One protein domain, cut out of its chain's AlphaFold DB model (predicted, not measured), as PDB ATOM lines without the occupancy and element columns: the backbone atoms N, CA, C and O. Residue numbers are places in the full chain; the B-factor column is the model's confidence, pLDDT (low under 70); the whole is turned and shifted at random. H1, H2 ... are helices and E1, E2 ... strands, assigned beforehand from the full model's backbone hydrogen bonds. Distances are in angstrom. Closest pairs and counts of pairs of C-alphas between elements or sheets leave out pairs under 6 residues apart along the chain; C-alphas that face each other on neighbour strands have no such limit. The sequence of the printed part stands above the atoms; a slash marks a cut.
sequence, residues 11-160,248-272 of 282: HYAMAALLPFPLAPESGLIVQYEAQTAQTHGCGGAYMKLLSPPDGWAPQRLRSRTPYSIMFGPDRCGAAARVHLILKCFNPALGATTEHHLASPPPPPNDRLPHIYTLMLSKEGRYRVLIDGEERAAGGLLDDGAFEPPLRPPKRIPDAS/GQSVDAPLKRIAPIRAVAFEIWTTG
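This is residues 11 to 160 and 248 to 272 of the 282 residues of an uncharacterized protein of Monoraphidium neglectum (UniProt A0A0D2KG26). Two twisted sheets are stacked as a sandwich, partly face to face: a larger one of seven strands, E1, E3, E4, E5, E6, E7 and E12, and a smaller one, E2 - E8 - E9 - E10, over part of it. The short helix H2 packs on E6 of the larger sheet, and residues 153 to 160, which include E11, stick out as a tail. The printed part has 175 residues, with strands E1 to E11, then helices H1 and H2, then E12; the class is mostly strand, and neighbour strands are antiparallel. It is compact, with a radius of gyration of the C-alphas of 16.5 A, and spans 47 by 38 by 37 A.

E1, residues 11 to 22, is the antiparallel neighbour of E12, residues 261 to 269, with N 14 and O 266 within hydrogen-bond range at 2.9 A. E2, residues 28 to 34, pairs in the other sheet with E8, residues 114 to 120 (N 30 and O 118, 2.9 A). E3, residues 42 to 44, runs on into E4, residues 47 to 50, at 46 degrees. E4 has E12 on one side (N 48 and O 265, 2.8 A) and E5, residues 67 to 76, on the other (N 47 and O 71, 2.8 A). E5 has E3 and E4 on one side and E6, residues 79 to 90, on the other (N 72 and O 83, 3.0 A). E7, residues 95 to 101, is an edge strand and lies on the other side of E6 from E5, with N 99 and O 86 within hydrogen-bond range at 2.9 A. E4 to E7 form a meander, each strand the antiparallel neighbour of the one before, as do E8, E9, residues 125 to 130, and E10, residues 133 to 139 (N 117 and O 129, 2.9 A; N 128 and O 136, 2.8 A). Between the sheets, the closest C-alphas of E5 and E8 are those of Gly 72 and Tyr 116, 6.7 A apart. H2, residues 254 to 257, is on the larger sheet at a height of 7.3 A, only just over E6, with 3 of its C-alphas there. H1, residues 249 to 252, is on neither sheet. Both helices are too short for an O i to N i+4 pair; the one O i to N i+3 pair is within range in H2 but not in H1.

E1 begins at C-alpha 11 (-47.022, 37.880, 41.252), bends by 95 degrees at residue 19 and measures 27.3 A. E6 measures 29.9 A, E12 22.8 A and E5 22.1 A. E11, residues 155 to 157, pairs with no named strand. E12 ends at C-alpha 269 (-46.884, 34.376, 44.319).

The farthest C-alphas, of Leu 112 and Ser 160, are 50.7 A apart. Residues 161 to 247 are not printed, and C-alphas 160 and 248 are 29.4 A apart across the cut. The links E4 to E5, E7 to E8 and E10 to E11 are long. The mean pLDDT of the printed part is 90.0; residues 37 to 41, 248 to 250 and 272 are under 70.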
ATOM      1  N   HIS A  11     -47.888  38.798  41.982       85.31
ATOM      2  CA  HIS A  11     -47.022  37.880  41.252       85.31
ATOM      3  C   HIS A  11     -45.732  38.601  40.878       85.31
ATOM      4  O   HIS A  11     -45.769  39.646  40.227       85.31
ATOM      5  N   TYR A  12     -44.600  38.009  41.243       88.25
ATOM      6  CA  TYR A  12     -43.282  38.486  40.852       88.25
ATOM      7  C   TYR A  12     -42.612  37.453  39.974       88.25
ATOM      8  O   TYR A  12     -42.663  36.254  40.242       88.25
ATOM      9  N   ALA A  13     -41.977  37.936  38.916       90.56
ATOM     10  CA  ALA A  13     -41.274  37.107  37.965       90.56
ATOM     11  C   ALA A  13     -39.970  37.800  37.583       90.56
ATOM     12  O   ALA A  13     -39.964  38.964  37.180       90.56
ATOM     13  N   MET A  14     -38.863  37.083  37.701       92.94
ATOM     14  CA  MET A  14     -37.555  37.537  37.258       92.94
ATOM     15  C   MET A  14     -36.796  36.352  36.686       92.94
ATOM     16  O   MET A  14     -36.838  35.259  37.244       92.94
ATOM     17  N   ALA A  15     -36.088  36.575  35.584       95.94
ATOM     18  CA  ALA A  15     -35.270  35.560  34.945       95.94
ATOM     19  C   ALA A  15     -33.898  36.113  34.568       95.94
ATOM     20  O   ALA A  15     -33.758  37.297  34.265       95.94
ATOM     21  N   ALA A  16     -32.914  35.226  34.499       95.69
ATOM     22  CA  ALA A  16     -31.595  35.504  33.960       95.69
ATOM     23  C   ALA A  16     -31.176  34.374  33.017       95.69
ATOM     24  O   ALA A  16     -31.369  33.197  33.324       95.69
ATOM     25  N   LEU A  17     -30.611  34.733  31.863       96.06
ATOM     26  CA  LEU A  17     -30.004  33.765  30.950       96.06
ATOM     27  C   LEU A  17     -28.702  33.233  31.551       96.06
ATOM     28  O   LEU A  17     -27.948  33.975  32.180       96.06
ATOM     29  N   LEU A  18     -28.428  31.953  31.320       95.12
ATOM     30  CA  LEU A  18     -27.123  31.373  31.599       95.12
ATOM     31  C   LEU A  18     -26.141  31.728  30.473       95.12
ATOM     32  O   LEU A  18     -26.557  31.848  29.317       95.12
ATOM     33  N   PRO A  19     -24.836  31.850  30.772       93.69
ATOM     34  CA  PRO A  19     -23.820  32.110  29.753       93.69
ATOM     35  C   PRO A  19     -23.690  30.964  28.736       93.69
ATOM     36  O   PRO A  19     -23.285  31.192  27.601       93.69
ATOM     37  N   PHE A  20     -24.042  29.738  29.131       92.06
ATOM     38  CA  PHE A  20     -24.087  28.561  28.270       92.06
ATOM     39  C   PHE A  20     -25.164  27.577  28.757       92.06
ATOM     40  O   PHE A  20     -25.500  27.584  29.946       92.06
ATOM     41  N   PRO A  21     -25.718  26.726  27.871       93.06
ATOM     42  CA  PRO A  21     -26.652  25.682  28.274       93.06
ATOM     43  C   PRO A  21     -26.000  24.664  29.219       93.06
ATOM     44  O   PRO A  21     -24.905  24.175  28.948       93.06
ATOM     45  N   LEU A  22     -26.694  24.311  30.299       94.25
ATOM     46  CA  LEU A  22     -26.277  23.299  31.266       94.25
ATOM     47  C   LEU A  22     -27.124  22.040  31.108       94.25
ATOM     48  O   LEU A  22     -28.345  22.080  31.253       94.25
ATOM     49  N   ALA A  23     -26.471  20.916  30.832       93.81
ATOM     50  CA  ALA A  23     -27.124  19.626  30.671       93.81
ATOM     51  C   ALA A  23     -27.023  18.819  31.986       93.81
ATOM     52  O   ALA A  23     -25.902  18.542  32.434       93.81
ATOM     53  N   PRO A  24     -28.148  18.468  32.645       93.50
ATOM     54  CA  PRO A  24     -28.117  17.800  33.948       93.50
ATOM     55  C   PRO A  24     -27.393  16.448  33.961       93.50
ATOM     56  O   PRO A  24     -26.921  16.037  35.020       93.50
ATOM     57  N   GLU A  25     -27.252  15.754  32.823       91.44
ATOM     58  CA  GLU A  25     -26.560  14.459  32.768       91.44
ATOM     59  C   GLU A  25     -25.069  14.532  33.122       91.44
ATOM     60  O   GLU A  25     -24.474  13.519  33.482       91.44
ATOM     61  N   SER A  26     -24.467  15.722  33.059       90.06
ATOM     62  CA  SER A  26     -23.079  15.948  33.479       90.06
ATOM     63  C   SER A  26     -22.933  16.155  34.992       90.06
ATOM     64  O   SER A  26     -21.832  16.429  35.468       90.06
ATOM     65  N   GLY A  27     -24.014  15.985  35.752       93.25
ATOM     66  CA  GLY A  27     -24.100  16.372  37.151       93.25
ATOM     67  C   GLY A  27     -24.433  17.857  37.282       93.25
ATOM     68  O   GLY A  27     -23.989  18.689  36.489       93.25
ATOM     69  N   LEU A  28     -25.246  18.191  38.278       96.44
ATOM     70  CA  LEU A  28     -25.752  19.542  38.483       96.44
ATOM     71  C   LEU A  28     -25.748  19.877  39.970       96.44
ATOM     72  O   LEU A  28     -26.261  19.112  40.781       96.44
ATOM     73  N   ILE A  29     -25.211  21.044  40.312       97.38
ATOM     74  CA  ILE A  29     -25.318  21.616  41.652       97.38
ATOM     75  C   ILE A  29     -26.007  22.968  41.517       97.38
ATOM     76  O   ILE A  29     -25.574  23.813  40.733       97.38
ATOM     77  N   VAL A  30     -27.080  23.166  42.275       97.44
ATOM     78  CA  VAL A  30     -27.799  24.438  42.371       97.44
ATOM     79  C   VAL A  30     -27.806  24.844  43.826       97.44
ATOM     80  O   VAL A  30     -28.232  24.067  44.673       97.44
ATOM     81  N   GLN A  31     -27.351  26.056  44.115       98.06
ATOM     82  CA  GLN A  31     -27.349  26.591  45.466       98.06
ATOM     83  C   GLN A  31     -27.775  28.050  45.448       98.06
ATOM     84  O   GLN A  31     -27.312  28.821  44.607       98.06
ATOM     85  N   TYR A  32     -28.639  28.426  46.383       97.19
ATOM     86  CA  TYR A  32     -28.996  29.817  46.617       97.19
ATOM     87  C   TYR A  32     -29.469  30.021  48.055       97.19
ATOM     88  O   TYR A  32     -29.843  29.077  48.751       97.19
ATOM     89  N   GLU A  33     -29.428  31.272  48.489       95.62
ATOM     90  CA  GLU A  33     -29.919  31.706  49.790       95.62
ATOM     91  C   GLU A  33     -31.329  32.275  49.630       95.62
ATOM     92  O   GLU A  33     -31.596  33.043  48.700       95.62
ATOM     93  N   ALA A  34     -32.232  31.900  50.532       92.25
ATOM     94  CA  ALA A  34     -33.574  32.454  50.592       92.25
ATOM     95  C   ALA A  34     -33.964  32.757  52.037       92.25
ATOM     96  O   ALA A  34     -33.721  31.967  52.948       92.25
ATOM     97  N   GLN A  35     -34.628  33.894  52.218       88.00
ATOM     98  CA  GLN A  35     -35.209  34.315  53.483       88.00
ATOM     99  C   GLN A  35     -36.701  34.559  53.270       88.00
ATOM    100  O   GLN A  35     -37.094  35.370  52.428       88.00
ATOM    101  N   THR A  36     -37.545  33.876  54.035       78.00
ATOM    102  CA  THR A  36     -38.995  34.089  53.996       78.00
ATOM    103  C   THR A  36     -39.403  35.098  55.062       78.00
ATOM    104  O   THR A  36     -39.147  34.900  56.246       78.00
ATOM    105  N   ALA A  37     -40.065  36.184  54.653       64.75
ATOM    106  CA  ALA A  37     -40.444  37.269  55.564       64.75
ATOM    107  C   ALA A  37     -41.563  36.888  56.556       64.75
ATOM    108  O   ALA A  37     -41.673  37.495  57.622       64.75
ATOM    109  N   GLN A  38     -42.402  35.900  56.222       64.88
ATOM    110  CA  GLN A  38     -43.552  35.497  57.035       64.88
ATOM    111  C   GLN A  38     -43.569  33.987  57.274       64.88
ATOM    112  O   GLN A  38     -43.422  33.202  56.341       64.88
ATOM    113  N   THR A  39     -43.818  33.582  58.521       59.03
ATOM    114  CA  THR A  39     -43.962  32.168  58.905       59.03
ATOM    115  C   THR A  39     -45.375  31.621  58.661       59.03
ATOM    116  O   THR A  39     -45.525  30.405  58.568       59.03
ATOM    117  N   HIS A  40     -46.388  32.488  58.508       54.69
ATOM    118  CA  HIS A  40     -47.812  32.120  58.388       54.69
ATOM    119  C   HIS A  40     -48.472  32.535  57.051       54.69
ATOM    120  O   HIS A  40     -49.673  32.350  56.882       54.69
ATOM    121  N   GLY A  41     -47.710  33.096  56.103       66.12
ATOM    122  CA  GLY A  41     -48.203  33.482  54.772       66.12
ATOM    123  C   GLY A  41     -48.059  32.368  53.728       66.12
ATOM    124  O   GLY A  41     -47.359  31.380  53.959       66.12
ATOM    125  N   CYS A  42     -48.706  32.528  52.570       74.25
ATOM    126  CA  CYS A  42     -48.468  31.693  51.396       74.25
ATOM    127  C   CYS A  42     -47.454  32.395  50.489       74.25
ATOM    128  O   CYS A  42     -47.687  33.497  50.004       74.25
ATOM    129  N   GLY A  43     -46.289  31.794  50.299       78.38
ATOM    130  CA  GLY A  43     -45.192  32.373  49.549       78.38
ATOM    131  C   GLY A  43     -44.166  31.316  49.178       78.38
ATOM    132  O   GLY A  43     -43.569  30.677  50.045       78.38
ATOM    133  N   GLY A  44     -43.940  31.173  47.876       83.56
ATOM    134  CA  GLY A  44     -42.836  30.387  47.345       83.56
ATOM    135  C   GLY A  44     -41.555  31.212  47.294       83.56
ATOM    136  O   GLY A  44     -41.594  32.405  46.998       83.56
ATOM    137  N   ALA A  45     -40.413  30.577  47.533       89.88
ATOM    138  CA  ALA A  45     -39.100  31.126  47.201       89.88
ATOM    139  C   ALA A  45     -38.274  30.115  46.389       89.88
ATOM    140  O   ALA A  45     -37.047  30.117  46.445       89.88
ATOM    141  N   TYR A  46     -38.952  29.244  45.639       93.06
ATOM    142  CA  TYR A  46     -38.344  28.262  44.749       93.06
ATOM    143  C   TYR A  46     -37.804  28.893  43.463       93.06
ATOM    144  O   TYR A  46     -38.323  29.882  42.940       93.06
ATOM    145  N   MET A  47     -36.770  28.266  42.917       95.12
ATOM    146  CA  MET A  47     -36.167  28.590  41.635       95.12
ATOM    147  C   MET A  47     -36.646  27.606  40.562       95.12
ATOM    148  O   MET A  47     -36.705  26.395  40.780       95.12
ATOM    149  N   LYS A  48     -36.942  28.118  39.367       96.69
ATOM    150  CA  LYS A  48     -37.157  27.323  38.154       96.69
ATOM    151  C   LYS A  48     -35.915  27.399  37.269       96.69
ATOM    152  O   LYS A  48     -35.482  28.482  36.879       96.69
ATOM    153  N   LEU A  49     -35.369  26.243  36.914       97.62
ATOM    154  CA  LEU A  49     -34.319  26.093  35.911       97.62
ATOM    155  C   LEU A  49     -34.992  25.914  34.553       97.62
ATOM    156  O   LEU A  49     -35.585  24.871  34.274       97.62
ATOM    157  N   LEU A  50     -34.962  26.957  33.736       97.38
ATOM    158  CA  LEU A  50     -35.738  27.056  32.510       97.38
ATOM    159  C   LEU A  50     -35.038  26.376  31.328       97.38
ATOM    160  O   LEU A  50     -33.823  26.498  31.155       97.38
ATOM    161  N   SER A  51     -35.834  25.769  30.453       95.81
ATOM    162  CA  SER A  51     -35.425  25.198  29.161       95.81
ATOM    163  C   SER A  51     -36.212  25.839  28.009       95.81
ATOM    164  O   SER A  51     -36.937  25.166  27.275       95.81
ATOM    165  N   PRO A  52     -36.132  27.174  27.859       93.44
ATOM    166  CA  PRO A  52     -36.918  27.888  26.870       93.44
ATOM    167  C   PRO A  52     -36.438  27.603  25.433       93.44
ATOM    168  O   PRO A  52     -35.279  27.217  25.221       93.44
ATOM    169  N   PRO A  53     -37.306  27.844  24.429       90.88
ATOM    170  CA  PRO A  53     -36.938  27.725  23.021       90.88
ATOM    171  C   PRO A  53     -35.829  28.715  22.631       90.88
ATOM    172  O   PRO A  53     -35.574  29.701  23.329       90.88
ATOM    173  N   ASP A  54     -35.184  28.460  21.492       88.50
ATOM    174  CA  ASP A  54     -34.162  29.356  20.944       88.50
ATOM    175  C   ASP A  54     -34.724  30.769  20.704       88.50
ATOM    176  O   ASP A  54     -35.870  30.948  20.289       88.50
ATOM    177  N   GLY A  55     -33.919  31.794  21.003       88.94
ATOM    178  CA  GLY A  55     -34.327  33.199  20.878       88.94
ATOM    179  C   GLY A  55     -35.291  33.699  21.964       88.94
ATOM    180  O   GLY A  55     -35.850  34.793  21.840       88.94
ATOM    181  N   TRP A  56     -35.518  32.929  23.033       94.25
ATOM    182  CA  TRP A  56     -36.258  33.405  24.201       94.25
ATOM    183  C   TRP A  56     -35.471  34.465  24.988       94.25
ATOM    184  O   TRP A  56     -34.248  34.404  25.091       94.25
ATOM    185  N   ALA A  57     -36.194  35.420  25.579       93.50
ATOM    186  CA  ALA A  57     -35.628  36.503  26.379       93.50
ATOM    187  C   ALA A  57     -36.311  36.574  27.760       93.50
ATOM    188  O   ALA A  57     -37.520  36.327  27.827       93.50
ATOM    189  N   PRO A  58     -35.601  36.976  28.834       93.62
ATOM    190  CA  PRO A  58     -36.141  37.065  30.197       93.62
ATOM    191  C   PRO A  58     -37.472  37.809  30.341       93.62
ATOM    192  O   PRO A  58     -38.322  37.418  31.135       93.62
ATOM    193  N   GLN A  59     -37.704  38.842  29.528       92.81
ATOM    194  CA  GLN A  59     -38.933  39.646  29.530       92.81
ATOM    195  C   GLN A  59     -40.167  38.859  29.065       92.81
ATOM    196  O   GLN A  59     -41.298  39.301  29.249       92.81
ATOM    197  N   ARG A  60     -39.970  37.693  28.439       91.69
ATOM    198  CA  ARG A  60     -41.035  36.782  28.008       91.69
ATOM    199  C   ARG A  60     -41.346  35.710  29.054       91.69
ATOM    200  O   ARG A  60     -42.079  34.778  28.722       91.69
ATOM    201  N   LEU A  61     -40.802  35.811  30.270       93.12
ATOM    202  CA  LEU A  61     -41.128  34.911  31.374       93.12
ATOM    203  C   LEU A  61     -42.627  34.970  31.697       93.12
ATOM    204  O   LEU A  61     -43.220  36.036  31.842       93.12
ATOM    205  N   ARG A  62     -43.233  33.789  31.774       90.50
ATOM    206  CA  ARG A  62     -44.644  33.535  32.099       90.50
ATOM    207  C   ARG A  62     -44.760  32.196  32.827       90.50
ATOM    208  O   ARG A  62     -43.885  31.346  32.653       90.50
ATOM    209  N   SER A  63     -45.894  31.941  33.467       86.56
ATOM    210  CA  SER A  63     -46.184  30.677  34.168       86.56
ATOM    211  C   SER A  63     -46.041  29.410  33.330       86.56
ATOM    212  O   SER A  63     -45.656  28.361  33.839       86.56
ATOM    213  N   ARG A  64     -46.297  29.509  32.022       89.81
ATOM    214  CA  ARG A  64     -46.172  28.404  31.058       89.81
ATOM    215  C   ARG A  64     -44.786  28.275  30.422       89.81
ATOM    216  O   ARG A  64     -44.620  27.481  29.501       89.81
ATOM    217  N   THR A  65     -43.802  29.061  30.859       94.00
ATOM    218  CA  THR A  65     -42.442  28.974  30.307       94.00
ATOM    219  C   THR A  65     -41.871  27.584  30.594       94.00
ATOM    220  O   THR A  65     -41.894  27.161  31.753       94.00
ATOM    221  N   PRO A  66     -41.371  26.861  29.574       95.06
ATOM    222  CA  PRO A  66     -40.790  25.543  29.775       95.06
ATOM    223  C   PRO A  66     -39.638  25.583  30.776       95.06
ATOM    224  O   PRO A  66     -38.757  26.447  30.717       95.06
ATOM    225  N   TYR A  67     -39.659  24.628  31.695       96.38
ATOM    226  CA  TYR A  67     -38.615  24.437  32.684       96.38
ATOM    227  C   TYR A  67     -38.218  22.969  32.740       96.38
ATOM    228  O   TYR A  67     -38.962  22.096  32.300       96.38
ATOM    229  N   SER A  68     -37.025  22.715  33.252       97.00
ATOM    230  CA  SER A  68     -36.453  21.380  33.396       97.00
ATOM    231  C   SER A  68     -36.496  20.907  34.841       97.00
ATOM    232  O   SER A  68     -36.797  19.747  35.106       97.00
ATOM    233  N   ILE A  69     -36.202  21.805  35.783       97.81
ATOM    234  CA  ILE A  69     -36.147  21.499  37.213       97.81
ATOM    235  C   ILE A  69     -36.776  22.658  37.983       97.81
ATOM    236  O   ILE A  69     -36.532  23.819  37.653       97.81
ATOM    237  N   MET A  70     -37.566  22.356  39.008       97.31
ATOM    238  CA  MET A  70     -37.992  23.328  40.014       97.31
ATOM    239  C   MET A  70     -37.455  22.885  41.368       97.31
ATOM    240  O   MET A  70     -37.629  21.727  41.751       97.31
ATOM    241  N   PHE A  71     -36.779  23.789  42.069       98.00
ATOM    242  CA  PHE A  71     -36.134  23.486  43.337       98.00
ATOM    243  C   PHE A  71     -36.264  24.642  44.324       98.00
ATOM    244  O   PHE A  71     -35.992  25.785  43.961       98.00
ATOM    245  N   GLY A  72     -36.632  24.337  45.567       95.94
ATOM    246  CA  GLY A  72     -36.574  25.297  46.667       95.94
ATOM    247  C   GLY A  72     -37.792  25.322  47.582       95.94
ATOM    248  O   GLY A  72     -38.749  24.579  47.360       95.94
ATOM    249  N   PRO A  73     -37.764  26.163  48.630       94.19
ATOM    250  CA  PRO A  73     -38.808  26.208  49.635       94.19
ATOM    251  C   PRO A  73     -40.097  26.814  49.082       94.19
ATOM    252  O   PRO A  73     -40.106  27.808  48.348       94.19
ATOM    253  N   ASP A  74     -41.200  26.220  49.502       90.44
ATOM    254  CA  ASP A  74     -42.550  26.691  49.276       90.44
ATOM    255  C   ASP A  74     -43.355  26.496  50.551       90.44
ATOM    256  O   ASP A  74     -43.333  25.426  51.171       90.44
ATOM    257  N   ARG A  75     -44.042  27.555  50.959       87.00
ATOM    258  CA  ARG A  75     -44.839  27.571  52.174       87.00
ATOM    259  C   ARG A  75     -46.202  28.140  51.852       87.00
ATOM    260  O   ARG A  75     -46.298  29.240  51.330       87.00
ATOM    261  N   CYS A  76     -47.251  27.414  52.208       82.44
ATOM    262  CA  CYS A  76     -48.626  27.867  52.101       82.44
ATOM    263  C   CYS A  76     -49.438  27.344  53.289       82.44
ATOM    264  O   CYS A  76     -49.879  26.194  53.310       82.44
ATOM    265  N   GLY A  77     -49.596  28.185  54.315       77.81
ATOM    266  CA  GLY A  77     -50.247  27.789  55.565       77.81
ATOM    267  C   GLY A  77     -49.485  26.659  56.264       77.81
ATOM    268  O   GLY A  77     -48.285  26.774  56.503       77.81
ATOM    269  N   ALA A  78     -50.177  25.559  56.573       76.81
ATOM    270  CA  ALA A  78     -49.574  24.378  57.200       76.81
ATOM    271  C   ALA A  78     -48.698  23.549  56.239       76.81
ATOM    272  O   ALA A  78     -47.870  22.758  56.687       76.81
ATOM    273  N   ALA A  79     -48.866  23.716  54.923       83.88
ATOM    274  CA  ALA A  79     -48.080  22.998  53.931       83.88
ATOM    275  C   ALA A  79     -46.759  23.736  53.677       83.88
ATOM    276  O   ALA A  79     -46.739  24.772  53.013       83.88
ATOM    277  N   ALA A  80     -45.652  23.201  54.192       89.12
ATOM    278  CA  ALA A  80     -44.311  23.736  53.973       89.12
ATOM    279  C   ALA A  80     -43.370  22.624  53.502       89.12
ATOM    280  O   ALA A  80     -43.208  21.613  54.182       89.12
ATOM    281  N   ARG A  81     -42.751  22.806  52.334       93.62
ATOM    282  CA  ARG A  81     -41.871  21.805  51.714       93.62
ATOM    283  C   ARG A  81     -40.794  22.451  50.859       93.62
ATOM    284  O   ARG A  81     -41.010  23.504  50.269       93.62
ATOM    285  N   VAL A  82     -39.643  21.801  50.763       96.25
ATOM    286  CA  VAL A  82     -38.623  22.111  49.762       96.25
ATOM    287  C   VAL A  82     -38.903  21.251  48.537       96.25
ATOM    288  O   VAL A  82     -38.679  20.042  48.547       96.25
ATOM    289  N   HIS A  83     -39.435  21.871  47.486       96.06
ATOM    290  CA  HIS A  83     -39.732  21.185  46.236       96.06
ATOM    291  C   HIS A  83     -38.451  20.701  45.572       96.06
ATOM    292  O   HIS A  83     -37.457  21.424  45.506       96.06
ATOM    293  N   LEU A  84     -38.527  19.504  45.007       97.75
ATOM    294  CA  LEU A  84     -37.643  19.020  43.960       97.75
ATOM    295  C   LEU A  84     -38.542  18.381  42.903       97.75
ATOM    296  O   LEU A  84     -39.122  17.322  43.135       97.75
ATOM    297  N   ILE A  85     -38.694  19.061  41.771       97.62
ATOM    298  CA  ILE A  85     -39.531  18.617  40.656       97.62
ATOM    299  C   ILE A  85     -38.646  18.483  39.427       97.62
ATOM    300  O   ILE A  85     -37.946  19.428  39.057       97.62
ATOM    301  N   LEU A  86     -38.700  17.320  38.784       97.19
ATOM    302  CA  LEU A  86     -37.955  17.012  37.569       97.19
ATOM    303  C   LEU A  86     -38.924  16.851  36.399       97.19
ATOM    304  O   LEU A  86     -39.882  16.085  36.480       97.19
ATOM    305  N   LYS A  87     -38.667  17.558  35.296       95.88
ATOM    306  CA  LYS A  87     -39.388  17.376  34.034       95.88
ATOM    307  C   LYS A  87     -38.621  16.434  33.126       95.88
ATOM    308  O   LYS A  87     -37.589  16.804  32.569       95.88
ATOM    309  N   CYS A  88     -39.158  15.231  32.957       92.94
ATOM    310  CA  CYS A  88     -38.526  14.175  32.180       92.94
ATOM    311  C   CYS A  88     -39.345  13.869  30.927       92.94
ATOM    312  O   CYS A  88     -40.551  13.637  30.995       92.94
ATOM    313  N   PHE A  89     -38.676  13.830  29.779       91.81
ATOM    314  CA  PHE A  89     -39.265  13.367  28.530       91.81
ATOM    315  C   PHE A  89     -39.499  11.851  28.577       91.81
ATOM    316  O   PHE A  89     -38.625  11.083  28.993       91.81
ATOM    317  N   ASN A  90     -40.674  11.402  28.146       90.06
ATOM    318  CA  ASN A  90     -41.003   9.999  27.947       90.06
ATOM    319  C   ASN A  90     -40.957   9.679  26.440       90.06
ATOM    320  O   ASN A  90     -41.824  10.153  25.702       90.06
ATOM    321  N   PRO A  91     -39.999   8.857  25.973       86.38
ATOM    322  CA  PRO A  91     -39.865   8.534  24.555       86.38
ATOM    323  C   PRO A  91     -41.014   7.684  23.994       86.38
ATOM    324  O   PRO A  91     -41.280   7.785  22.804       86.38
ATOM    325  N   ALA A  92     -41.711   6.885  24.813       84.81
ATOM    326  CA  ALA A  92     -42.857   6.098  24.346       84.81
ATOM    327  C   ALA A  92     -44.082   6.972  24.057       84.81
ATOM    328  O   ALA A  92     -44.803   6.723  23.096       84.81
ATOM    329  N   LEU A  93     -44.305   8.009  24.871       85.56
ATOM    330  CA  LEU A  93     -45.431   8.932  24.691       85.56
ATOM    331  C   LEU A  93     -45.086  10.161  23.842       85.56
ATOM    332  O   LEU A  93     -45.987  10.867  23.404       85.56
ATOM    333  N   GLY A  94     -43.799  10.470  23.666       87.50
ATOM    334  CA  GLY A  94     -43.362  11.737  23.075       87.50
ATOM    335  C   GLY A  94     -43.725  12.962  23.927       87.50
ATOM    336  O   GLY A  94     -43.836  14.064  23.398       87.50
ATOM    337  N   ALA A  95     -43.930  12.778  25.235       89.81
ATOM    338  CA  ALA A  95     -44.439  13.800  26.145       89.81
ATOM    339  C   ALA A  95     -43.543  13.959  27.378       89.81
ATOM    340  O   ALA A  95     -42.915  13.004  27.828       89.81
ATOM    341  N   THR A  96     -43.507  15.164  27.945       92.31
ATOM    342  CA  THR A  96     -42.755  15.468  29.170       92.31
ATOM    343  C   THR A  96     -43.688  15.473  30.371       92.31
ATOM    344  O   THR A  96     -44.698  16.174  30.359       92.31
ATOM    345  N   THR A  97     -43.325  14.739  31.419       92.88
ATOM    346  CA  THR A  97     -44.084  14.655  32.673       92.88
ATOM    347  C   THR A  97     -43.322  15.297  33.827       92.88
ATOM    348  O   THR A  97     -42.090  15.268  33.864       92.88
ATOM    349  N   GLU A  98     -44.062  15.907  34.753       95.75
ATOM    350  CA  GLU A  98     -43.529  16.417  36.021       95.75
ATOM    351  C   GLU A  98     -43.456  15.274  37.033       95.75
ATOM    352  O   GLU A  98     -44.414  14.522  37.188       95.75
ATOM    353  N   HIS A  99     -42.313  15.142  37.701       95.75
ATOM    354  CA  HIS A  99     -42.072  14.156  38.746       95.75
ATOM    355  C   HIS A  99     -41.682  14.891  40.023       95.75
ATOM    356  O   HIS A  99     -40.653  15.570  40.048       95.75
ATOM    357  N   HIS A 100     -42.495  14.771  41.066       97.50
ATOM    358  CA  HIS A 100     -42.296  15.446  42.345       97.50
ATOM    359  C   HIS A 100     -41.570  14.520  43.311       97.50
ATOM    360  O   HIS A 100     -41.867  13.333  43.347       97.50
ATOM    361  N   LEU A 101     -40.645  15.039  44.112       97.25
ATOM    362  CA  LEU A 101     -40.085  14.288  45.235       97.25
ATOM    363  C   LEU A 101     -41.227  13.873  46.179       97.25
ATOM    364  O   LEU A 101     -41.955  14.741  46.658       97.25
ATOM    365  N   ALA A 102     -41.382  12.571  46.427       96.00
ATOM    366  CA  ALA A 102     -42.540  12.029  47.147       96.00
ATOM    367  C   ALA A 102     -42.576  12.482  48.616       96.00
ATOM    368  O   ALA A 102     -43.618  12.850  49.150       96.00
ATOM    369  N   SER A 103     -41.405  12.509  49.259       94.94
ATOM    370  CA  SER A 103     -41.225  12.933  50.652       94.94
ATOM    371  C   SER A 103     -40.288  14.145  50.733       94.94
ATOM    372  O   SER A 103     -39.105  13.992  51.053       94.94
ATOM    373  N   PRO A 104     -40.761  15.357  50.387       95.56
ATOM    374  CA  PRO A 104     -39.927  16.547  50.413       95.56
ATOM    375  C   PRO A 104     -39.680  17.015  51.857       95.56
ATOM    376  O   PRO A 104     -40.620  17.050  52.655       95.56
ATOM    377  N   PRO A 105     -38.446  17.415  52.212       95.38
ATOM    378  CA  PRO A 105     -38.162  17.894  53.555       95.38
ATOM    379  C   PRO A 105     -38.836  19.255  53.799       95.38
ATOM    380  O   PRO A 105     -38.945  20.067  52.871       95.38
ATOM    381  N   PRO A 106     -39.271  19.549  55.033       93.62
ATOM    382  CA  PRO A 106     -39.793  20.863  55.370       93.62
ATOM    383  C   PRO A 106     -38.659  21.906  55.391       93.62
ATOM    384  O   PRO A 106     -37.545  21.594  55.823       93.62
ATOM    385  N   PRO A 107     -38.911  23.151  54.952       92.19
ATOM    386  CA  PRO A 107     -37.971  24.243  55.158       92.19
ATOM    387  C   PRO A 107     -37.927  24.641  56.646       92.19
ATOM    388  O   PRO A 107     -38.911  24.424  57.364       92.19
ATOM    389  N   PRO A 108     -36.834  25.270  57.115       91.00
ATOM    390  CA  PRO A 108     -36.757  25.834  58.458       91.00
ATOM    391  C   PRO A 108     -37.934  26.766  58.778       91.00
ATOM    392  O   PRO A 108     -38.514  27.410  57.897       91.00
ATOM    393  N   ASN A 109     -38.320  26.807  60.054       87.50
ATOM    394  CA  ASN A 109     -39.477  27.563  60.533       87.50
ATOM    395  C   ASN A 109     -39.077  28.781  61.369       87.50
ATOM    396  O   ASN A 109     -39.541  28.956  62.494       87.50
ATOM    397  N   ASP A 110     -38.227  29.626  60.802       86.75
ATOM    398  CA  ASP A 110     -37.841  30.902  61.389       86.75
ATOM    399  C   ASP A 110     -37.834  32.016  60.313       86.75
ATOM    400  O   ASP A 110     -38.423  31.869  59.239       86.75
ATOM    401  N   ARG A 111     -37.279  33.187  60.645       84.75
ATOM    402  CA  ARG A 111     -37.184  34.354  59.743       84.75
ATOM    403  C   ARG A 111     -35.744  34.637  59.314       84.75
ATOM    404  O   ARG A 111     -35.445  35.756  58.891       84.75
ATOM    405  N   LEU A 112     -34.842  33.684  59.491       90.25
ATOM    406  CA  LEU A 112     -33.441  33.796  59.131       90.25
ATOM    407  C   LEU A 112     -33.250  33.407  57.659       90.25
ATOM    408  O   LEU A 112     -34.096  32.742  57.053       90.25
ATOM    409  N   PRO A 113     -32.178  33.899  57.027       92.25
ATOM    410  CA  PRO A 113     -31.763  33.377  55.740       92.25
ATOM    411  C   PRO A 113     -31.256  31.939  55.884       92.25
ATOM    412  O   PRO A 113     -30.488  31.643  56.797       92.25
ATOM    413  N   HIS A 114     -31.638  31.086  54.936       95.19
ATOM    414  CA  HIS A 114     -31.155  29.711  54.835       95.19
ATOM    415  C   HIS A 114     -30.614  29.424  53.439       95.19
ATOM    416  O   HIS A 114     -31.114  29.946  52.433       95.19
ATOM    417  N   ILE A 115     -29.599  28.568  53.373       97.50
ATOM    418  CA  ILE A 115     -28.973  28.127  52.128       97.50
ATOM    419  C   ILE A 115     -29.613  26.810  51.699       97.50
ATOM    420  O   ILE A 115     -29.573  25.824  52.429       97.50
ATOM    421  N   TYR A 116     -30.155  26.777  50.486       98.12
ATOM    422  CA  TYR A 116     -30.737  25.580  49.889       98.12
ATOM    423  C   TYR A 116     -29.827  25.069  48.781       98.12
ATOM    424  O   TYR A 116     -29.518  25.811  47.844       98.12
ATOM    425  N   THR A 117     -29.446  23.795  48.853       98.62
ATOM    426  CA  THR A 117     -28.550  23.165  47.877       98.62
ATOM    427  C   THR A 117     -29.172  21.894  47.312       98.62
ATOM    428  O   THR A 117     -29.506  20.969  48.048       98.62
ATOM    429  N   LEU A 118     -29.282  21.827  45.988       98.44
ATOM    430  CA  LEU A 118     -29.606  20.625  45.229       98.44
ATOM    431  C   LEU A 118     -28.336  20.093  44.577       98.44
ATOM    432  O   LEU A 118     -27.637  20.832  43.885       98.44
ATOM    433  N   MET A 119     -28.086  18.797  44.727       98.06
ATOM    434  CA  MET A 119     -27.043  18.082  44.000       98.06
ATOM    435  C   MET A 119     -27.662  16.914  43.239       98.06
ATOM    436  O   MET A 119     -28.316  16.061  43.836       98.06
ATOM    437  N   LEU A 120     -27.422  16.858  41.933       97.06
ATOM    438  CA  LEU A 120     -27.737  15.729  41.066       97.06
ATOM    439  C   LEU A 120     -26.427  15.124  40.570       97.06
ATOM    440  O   LEU A 120     -25.635  15.794  39.908       97.06
ATOM    441  N   SER A 121     -26.199  13.859  40.908       95.12
ATOM    442  CA  SER A 121     -25.006  13.118  40.506       95.12
ATOM    443  C   SER A 121     -25.188  12.485  39.132       95.12
ATOM    444  O   SER A 121     -26.301  12.096  38.770       95.12
ATOM    445  N   LYS A 122     -24.087  12.296  38.397       92.88
ATOM    446  CA  LYS A 122     -24.084  11.618  37.085       92.88
ATOM    447  C   LYS A 122     -24.631  10.190  37.164       92.88
ATOM    448  O   LYS A 122     -25.229   9.694  36.219       92.88
ATOM    449  N   GLU A 123     -24.468   9.560  38.322       90.44
ATOM    450  CA  GLU A 123     -24.919   8.210  38.651       90.44
ATOM    451  C   GLU A 123     -26.428   8.146  38.950       90.44
ATOM    452  O   GLU A 123     -26.940   7.094  39.319       90.44
ATOM    453  N   GLY A 124     -27.156   9.262  38.822       91.69
ATOM    454  CA  GLY A 124     -28.602   9.301  39.029       91.69
ATOM    455  C   GLY A 124     -29.010   9.321  40.501       91.69
ATOM    456  O   GLY A 124     -30.034   8.746  40.860       91.69
ATOM    457  N   ARG A 125     -28.226   9.982  41.359       95.44
ATOM    458  CA  ARG A 125     -28.555  10.220  42.775       95.44
ATOM    459  C   ARG A 125     -28.870  11.691  43.014       95.44
ATOM    460  O   ARG A 125     -28.244  12.549  42.390       95.44
ATOM    461  N   TYR A 126     -29.788  11.980  43.928       97.31
ATOM    462  CA  TYR A 126     -30.090  13.338  44.376       97.31
ATOM    463  C   TYR A 126     -29.704  13.532  45.843       97.31
ATOM    464  O   TYR A 126     -29.741  12.590  46.638       97.31
ATOM    465  N   ARG A 127     -29.345  14.766  46.198       97.94
ATOM    466  CA  ARG A 127     -29.190  15.232  47.579       97.94
ATOM    467  C   ARG A 127     -29.779  16.634  47.692       97.94
ATOM    468  O   ARG A 127     -29.502  17.488  46.851       97.94
ATOM    469  N   VAL A 128     -30.577  16.853  48.726       98.31
ATOM    470  CA  VAL A 128     -31.126  18.148  49.124       98.31
ATOM    471  C   VAL A 128     -30.534  18.490  50.478       98.31
ATOM    472  O   VAL A 128     -30.737  17.760  51.453       98.31
ATOM    473  N   LEU A 129     -29.780  19.583  50.524       98.38
ATOM    474  CA  LEU A 129     -29.177  20.099  51.740       98.38
ATOM    475  C   LEU A 129     -29.824  21.438  52.099       98.38
ATOM    476  O   LEU A 129     -30.169  22.231  51.217       98.38
ATOM    477  N   ILE A 130     -29.958  21.678  53.398       97.94
ATOM    478  CA  ILE A 130     -30.373  22.956  53.976       97.94
ATOM    479  C   ILE A 130     -29.289  23.349  54.977       97.94
ATOM    480  O   ILE A 130     -28.962  22.560  55.861       97.94
ATOM    481  N   ASP A 131     -28.687  24.523  54.795       97.56
ATOM    482  CA  ASP A 131     -27.562  25.034  55.594       97.56
ATOM    483  C   ASP A 131     -26.358  24.077  55.653       97.56
ATOM    484  O   ASP A 131     -25.644  23.980  56.645       97.56
ATOM    485  N   GLY A 132     -26.131  23.346  54.557       96.06
ATOM    486  CA  GLY A 132     -25.061  22.350  54.451       96.06
ATOM    487  C   GLY A 132     -25.384  20.997  55.094       96.06
ATOM    488  O   GLY A 132     -24.619  20.050  54.916       96.06
ATOM    489  N   GLU A 133     -26.524  20.862  55.771       97.56
ATOM    490  CA  GLU A 133     -26.981  19.593  56.329       97.56
ATOM    491  C   GLU A 133     -27.877  18.850  55.340       97.56
ATOM    492  O   GLU A 133     -28.815  19.411  54.775       97.56
ATOM    493  N   GLU A 134     -27.614  17.562  55.135       97.94
ATOM    494  CA  GLU A 134     -28.441  16.719  54.275       97.94
ATOM    495  C   GLU A 134     -29.817  16.479  54.907       97.94
ATOM    496  O   GLU A 134     -29.930  16.016  56.042       97.94
ATOM    497  N   ARG A 135     -30.873  16.814  54.162       97.56
ATOM    498  CA  ARG A 135     -32.272  16.670  54.591       97.56
ATOM    499  C   ARG A 135     -33.032  15.622  53.791       97.56
ATOM    500  O   ARG A 135     -33.983  15.048  54.307       97.56
ATOM    501  N   ALA A 136     -32.622  15.369  52.551       96.81
ATOM    502  CA  ALA A 136     -33.123  14.262  51.749       96.81
ATOM    503  C   ALA A 136     -32.048  13.800  50.763       96.81
ATOM    504  O   ALA A 136     -31.365  14.623  50.154       96.81
ATOM    505  N   ALA A 137     -31.920  12.492  50.569       96.88
ATOM    506  CA  ALA A 137     -31.038  11.908  49.569       96.88
ATOM    507  C   ALA A 137     -31.575  10.550  49.112       96.88
ATOM    508  O   ALA A 137     -32.239   9.853  49.874       96.88
ATOM    509  N   GLY A 138     -31.269  10.170  47.874       95.94
ATOM    510  CA  GLY A 138     -31.739   8.911  47.298       95.94
ATOM    511  C   GLY A 138     -31.318   8.734  45.843       95.94
ATOM    512  O   GLY A 138     -30.646   9.593  45.259       95.94
ATOM    513  N   GLY A 139     -31.681   7.603  45.251       95.50
ATOM    514  CA  GLY A 139     -31.633   7.382  43.810       95.50
ATOM    515  C   GLY A 139     -32.842   8.008  43.115       95.50
ATOM    516  O   GLY A 139     -33.956   7.999  43.624       95.50
ATOM    517  N   LEU A 140     -32.639   8.545  41.913       94.00
ATOM    518  CA  LEU A 140     -33.711   9.114  41.086       94.00
ATOM    519  C   LEU A 140     -34.699   8.057  40.566       94.00
ATOM    520  O   LEU A 140     -35.794   8.404  40.129       94.00
ATOM    521  N   LEU A 141     -34.284   6.788  40.553       91.44
ATOM    522  CA  LEU A 141     -35.073   5.647  40.081       91.44
ATOM    523  C   LEU A 141     -35.526   4.729  41.219       91.44
ATOM    524  O   LEU A 141     -36.092   3.677  40.928       91.44
ATOM    525  N   ASP A 142     -35.248   5.093  42.472       92.19
ATOM    526  CA  ASP A 142     -35.668   4.299  43.622       92.19
ATOM    527  C   ASP A 142     -37.200   4.321  43.721       92.19
ATOM    528  O   ASP A 142     -37.849   5.344  43.462       92.19
ATOM    529  N   ASP A 143     -37.783   3.181  44.087       86.81
ATOM    530  CA  ASP A 143     -39.231   3.057  44.233       86.81
ATOM    531  C   ASP A 143     -39.727   4.014  45.329       86.81
ATOM    532  O   ASP A 143     -39.202   4.042  46.440       86.81
ATOM    533  N   GLY A 144     -40.727   4.834  45.000       89.81
ATOM    534  CA  GLY A 144     -41.275   5.832  45.923       89.81
ATOM    535  C   GLY A 144     -40.401   7.074  46.137       89.81
ATOM    536  O   GLY A 144     -40.772   7.926  46.935       89.81
ATOM    537  N   ALA A 145     -39.276   7.241  45.429       93.19
ATOM    538  CA  ALA A 145     -38.510   8.490  45.503       93.19
ATOM    539  C   ALA A 145     -39.273   9.665  44.870       93.19
ATOM    540  O   ALA A 145     -39.247  10.782  45.384       93.19
ATOM    541  N   PHE A 146     -39.973   9.412  43.762       96.06
ATOM    542  CA  PHE A 146     -40.730  10.424  43.032       96.06
ATOM    543  C   PHE A 146     -42.148   9.961  42.704       96.06
ATOM    544  O   PHE A 146     -42.382   8.788  42.414       96.06
ATOM    545  N   GLU A 147     -43.064  10.922  42.666       94.00
ATOM    546  CA  GLU A 147     -44.465  10.755  42.311       94.00
ATOM    547  C   GLU A 147     -44.849  11.716  41.169       94.00
ATOM    548  O   GLU A 147     -44.731  12.938  41.314       94.00
ATOM    549  N   PRO A 148     -45.299  11.193  40.012       92.88
ATOM    550  CA  PRO A 148     -45.179   9.796  39.583       92.88
ATOM    551  C   PRO A 148     -43.704   9.355  39.468       92.88
ATOM    552  O   PRO A 148     -42.818  10.201  39.318       92.88
ATOM    553  N   PRO A 149     -43.407   8.044  39.471       91.31
ATOM    554  CA  PRO A 149     -42.035   7.557  39.349       91.31
ATOM    555  C   PRO A 149     -41.422   7.936  37.994       91.31
ATOM    556  O   PRO A 149     -42.097   7.955  36.962       91.31
ATOM    557  N   LEU A 150     -40.112   8.203  37.977       89.69
ATOM    558  CA  LEU A 150     -39.385   8.530  36.741       89.69
ATOM    559  C   LEU A 150     -39.327   7.347  35.770       89.69
ATOM    560  O   LEU A 150     -39.177   7.553  34.560       89.69
ATOM    561  N   ARG A 151     -39.418   6.124  36.301       86.06
ATOM    562  CA  ARG A 151     -39.603   4.885  35.550       86.06
ATOM    563  C   ARG A 151     -41.093   4.526  35.587       86.06
ATOM    564  O   ARG A 151     -41.584   4.137  36.645       86.06
ATOM    565  N   PRO A 152     -41.820   4.635  34.461       83.00
ATOM    566  CA  PRO A 152     -43.222   4.239  34.415       83.00
ATOM    567  C   PRO A 152     -43.391   2.756  34.786       83.00
ATOM    568  O   PRO A 152     -42.556   1.937  34.387       83.00
ATOM    569  N   PRO A 153     -44.455   2.371  35.512       82.19
ATOM    570  CA  PRO A 153     -44.705   0.972  35.848       82.19
ATOM    571  C   PRO A 153     -45.080   0.171  34.595       82.19
ATOM    572  O   PRO A 153     -45.664   0.711  33.658       82.19
ATOM    573  N   LYS A 154     -44.792  -1.137  34.574       78.50
ATOM    574  CA  LYS A 154     -45.133  -2.024  33.437       78.50
ATOM    575  C   LYS A 154     -46.638  -2.156  33.210       78.50
ATOM    576  O   LYS A 154     -47.092  -2.381  32.086       78.50
ATOM    577  N   ARG A 155     -47.408  -2.071  34.291       74.75
ATOM    578  CA  ARG A 155     -48.861  -2.194  34.289       74.75
ATOM    579  C   ARG A 155     -49.472  -1.056  35.088       74.75
ATOM    580  O   ARG A 155     -48.867  -0.604  36.056       74.75
ATOM    581  N   ILE A 156     -50.649  -0.618  34.672       78.31
ATOM    582  CA  ILE A 156     -51.448   0.404  35.349       78.31
ATOM    583  C   ILE A 156     -52.870  -0.128  35.548       78.31
ATOM    584  O   ILE A 156     -53.303  -0.964  34.749       78.31
ATOM    585  N   PRO A 157     -53.589   0.315  36.594       75.81
ATOM    586  CA  PRO A 157     -55.017   0.051  36.718       75.81
ATOM    587  C   PRO A 157     -55.760   0.555  35.480       75.81
ATOM    588  O   PRO A 157     -55.460   1.632  34.961       75.81
ATOM    589  N   ASP A 158     -56.700  -0.240  34.989       76.19
ATOM    590  CA  ASP A 158     -57.570   0.144  33.891       76.19
ATOM    591  C   ASP A 158     -58.593   1.169  34.382       76.19
ATOM    592  O   ASP A 158     -59.482   0.849  35.164       76.19
ATOM    593  N   ALA A 159     -58.461   2.411  33.918       77.88
ATOM    594  CA  ALA A 159     -59.377   3.491  34.276       77.88
ATOM    595  C   ALA A 159     -60.795   3.309  33.700       77.88
ATOM    596  O   ALA A 159     -61.696   4.042  34.095       77.88
ATOM    597  N   SER A 160     -60.983   2.384  32.752       74.69
ATOM    598  CA  SER A 160     -62.290   2.035  32.182       74.69
ATOM    599  C   SER A 160     -62.956   0.837  32.858       74.69
ATOM    600  O   SER A 160     -64.067   0.471  32.485       74.69
ATOM    601  N   GLY A 248     -34.673   0.128  27.931       66.81
ATOM    602  CA  GLY A 248     -33.371   0.491  27.357       66.81
ATOM    603  C   GLY A 248     -32.610   1.582  28.121       66.81
ATOM    604  O   GLY A 248     -33.051   2.073  29.157       66.81
ATOM    605  N   GLN A 249     -31.454   1.988  27.580       61.31
ATOM    606  CA  GLN A 249     -30.493   2.892  28.245       61.31
ATOM    607  C   GLN A 249     -31.078   4.252  28.670       61.31
ATOM    608  O   GLN A 249     -30.553   4.899  29.572       61.31
ATOM    609  N   SER A 250     -32.163   4.708  28.035       65.25
ATOM    610  CA  SER A 250     -32.862   5.947  28.398       65.25
ATOM    611  C   SER A 250     -33.637   5.847  29.717       65.25
ATOM    612  O   SER A 250     -33.902   6.870  30.347       65.25
ATOM    613  N   VAL A 251     -34.017   4.636  30.138       72.94
ATOM    614  CA  VAL A 251     -34.676   4.387  31.428       72.94
ATOM    615  C   VAL A 251     -33.677   4.551  32.568       72.94
ATOM    616  O   VAL A 251     -33.980   5.217  33.555       72.94
ATOM    617  N   ASP A 252     -32.484   3.982  32.402       77.19
ATOM    618  CA  ASP A 252     -31.469   3.893  33.457       77.19
ATOM    619  C   ASP A 252     -30.646   5.179  33.615       77.19
ATOM    620  O   ASP A 252     -29.936   5.356  34.600       77.19
ATOM    621  N   ALA A 253     -30.786   6.118  32.675       85.25
ATOM    622  CA  ALA A 253     -30.169   7.439  32.719       85.25
ATOM    623  C   ALA A 253     -31.238   8.554  32.709       85.25
ATOM    624  O   ALA A 253     -31.360   9.279  31.716       85.25
ATOM    625  N   PRO A 254     -32.018   8.730  33.797       86.31
ATOM    626  CA  PRO A 254     -33.139   9.674  33.843       86.31
ATOM    627  C   PRO A 254     -32.732  11.117  33.526       86.31
ATOM    628  O   PRO A 254     -33.482  11.829  32.864       86.31
ATOM    629  N   LEU A 255     -31.525  11.532  33.923       91.62
ATOM    630  CA  LEU A 255     -31.027  12.890  33.695       91.62
ATOM    631  C   LEU A 255     -30.856  13.234  32.208       91.62
ATOM    632  O   LEU A 255     -31.053  14.386  31.841       91.62
ATOM    633  N   LYS A 256     -30.595  12.248  31.336       91.56
ATOM    634  CA  LYS A 256     -30.507  12.462  29.876       91.56
ATOM    635  C   LYS A 256     -31.854  12.809  29.238       91.56
ATOM    636  O   LYS A 256     -31.899  13.255  28.096       91.56
ATOM    637  N   ARG A 257     -32.959  12.559  29.946       91.88
ATOM    638  CA  ARG A 257     -34.323  12.870  29.495       91.88
ATOM    639  C   ARG A 257     -34.792  14.245  29.969       91.88
ATOM    640  O   ARG A 257     -35.920  14.628  29.668       91.88
ATOM    641  N   ILE A 258     -33.956  14.970  30.709       94.88
ATOM    642  CA  ILE A 258     -34.234  16.331  31.156       94.88
ATOM    643  C   ILE A 258     -33.636  17.298  30.135       94.88
ATOM    644  O   ILE A 258     -32.471  17.186  29.761       94.88
ATOM    645  N   ALA A 259     -34.435  18.260  29.672       95.12
ATOM    646  CA  ALA A 259     -33.975  19.228  28.684       95.12
ATOM    647  C   ALA A 259     -32.835  20.114  29.241       95.12
ATOM    648  O   ALA A 259     -32.867  20.468  30.428       95.12
ATOM    649  N   PRO A 260     -31.870  20.543  28.406       95.69
ATOM    650  CA  PRO A 260     -30.816  21.456  28.833       95.69
ATOM    651  C   PRO A 260     -31.371  22.765  29.401       95.69
ATOM    652  O   PRO A 260     -32.287  23.377  28.846       95.69
ATOM    653  N   ILE A 261     -30.781  23.212  30.502       96.88
ATOM    654  CA  ILE A 261     -31.136  24.442  31.202       96.88
ATOM    655  C   ILE A 261     -30.428  25.607  30.517       96.88
ATOM    656  O   ILE A 261     -29.227  25.548  30.270       96.88
ATOM    657  N   ARG A 262     -31.151  26.687  30.230       96.81
ATOM    658  CA  ARG A 262     -30.605  27.881  29.558       96.81
ATOM    659  C   ARG A 262     -30.856  29.179  30.316       96.81
ATOM    660  O   ARG A 262     -30.261  30.199  29.986       96.81
ATOM    661  N   ALA A 263     -31.732  29.159  31.313       97.00
ATOM    662  CA  ALA A 263     -32.008  30.309  32.159       97.00
ATOM    663  C   ALA A 263     -32.419  29.858  33.561       97.00
ATOM    664  O   ALA A 263     -32.846  28.724  33.761       97.00
ATOM    665  N   VAL A 264     -32.317  30.765  34.521       96.81
ATOM    666  CA  VAL A 264     -32.851  30.605  35.876       96.81
ATOM    667  C   VAL A 264     -33.940  31.641  36.091       96.81
ATOM    668  O   VAL A 264     -33.844  32.753  35.571       96.81
ATOM    669  N   ALA A 265     -34.979  31.287  36.835       95.94
ATOM    670  CA  ALA A 265     -36.053  32.208  37.152       95.94
ATOM    671  C   ALA A 265     -36.600  32.008  38.558       95.94
ATOM    672  O   ALA A 265     -36.693  30.890  39.056       95.94
ATOM    673  N   PHE A 266     -37.042  33.114  39.138       92.44
ATOM    674  CA  PHE A 266     -37.954  33.136  40.266       92.44
ATOM    675  C   PHE A 266     -39.303  33.598  39.739       92.44
ATOM    676  O   PHE A 266     -39.406  34.667  39.141       92.44
ATOM    677  N   GLU A 267     -40.323  32.774  39.924       87.12
ATOM    678  CA  GLU A 267     -41.704  33.111  39.606       87.12
ATOM    679  C   GLU A 267     -42.539  32.729  40.818       87.12
ATOM    680  O   GLU A 267     -42.765  31.545  41.066       87.12
ATOM    681  N   ILE A 268     -42.925  33.729  41.598       84.75
ATOM    682  CA  ILE A 268     -43.470  33.529  42.933       84.75
ATOM    683  C   ILE A 268     -44.747  34.339  43.109       84.75
ATOM    684  O   ILE A 268     -44.879  35.471  42.636       84.75
ATOM    685  N   TRP A 269     -45.700  33.720  43.792       80.19
ATOM    686  CA  TRP A 269     -46.884  34.376  44.319       80.19
ATOM    687  C   TRP A 269     -46.666  34.590  45.807       80.19
ATOM    688  O   TRP A 269     -46.249  33.660  46.499       80.19
ATOM    689  N   THR A 270     -46.925  35.801  46.286       75.56
ATOM    690  CA  THR A 270     -46.897  36.100  47.714       75.56
ATOM    691  C   THR A 270     -48.291  36.476  48.174       75.56
ATOM    692  O   THR A 270     -48.976  37.260  47.525       75.56
ATOM    693  N   THR A 271     -48.703  35.951  49.320       72.00
ATOM    694  CA  THR A 271     -49.862  36.423  50.066       72.00
ATOM    695  C   THR A 271     -49.399  36.984  51.396       72.00
ATOM    696  O   THR A 271     -48.474  36.473  52.029       72.00
ATOM    697  N   GLY A 272     -50.063  38.038  51.838       60.50
ATOM    698  CA  GLY A 272     -49.856  38.596  53.161       60.50
ATOM    699  C   GLY A 272     -50.970  39.568  53.499       60.50
ATOM    700  O   GLY A 272     -51.503  40.240  52.612       60.50
TER     701      GLY A 272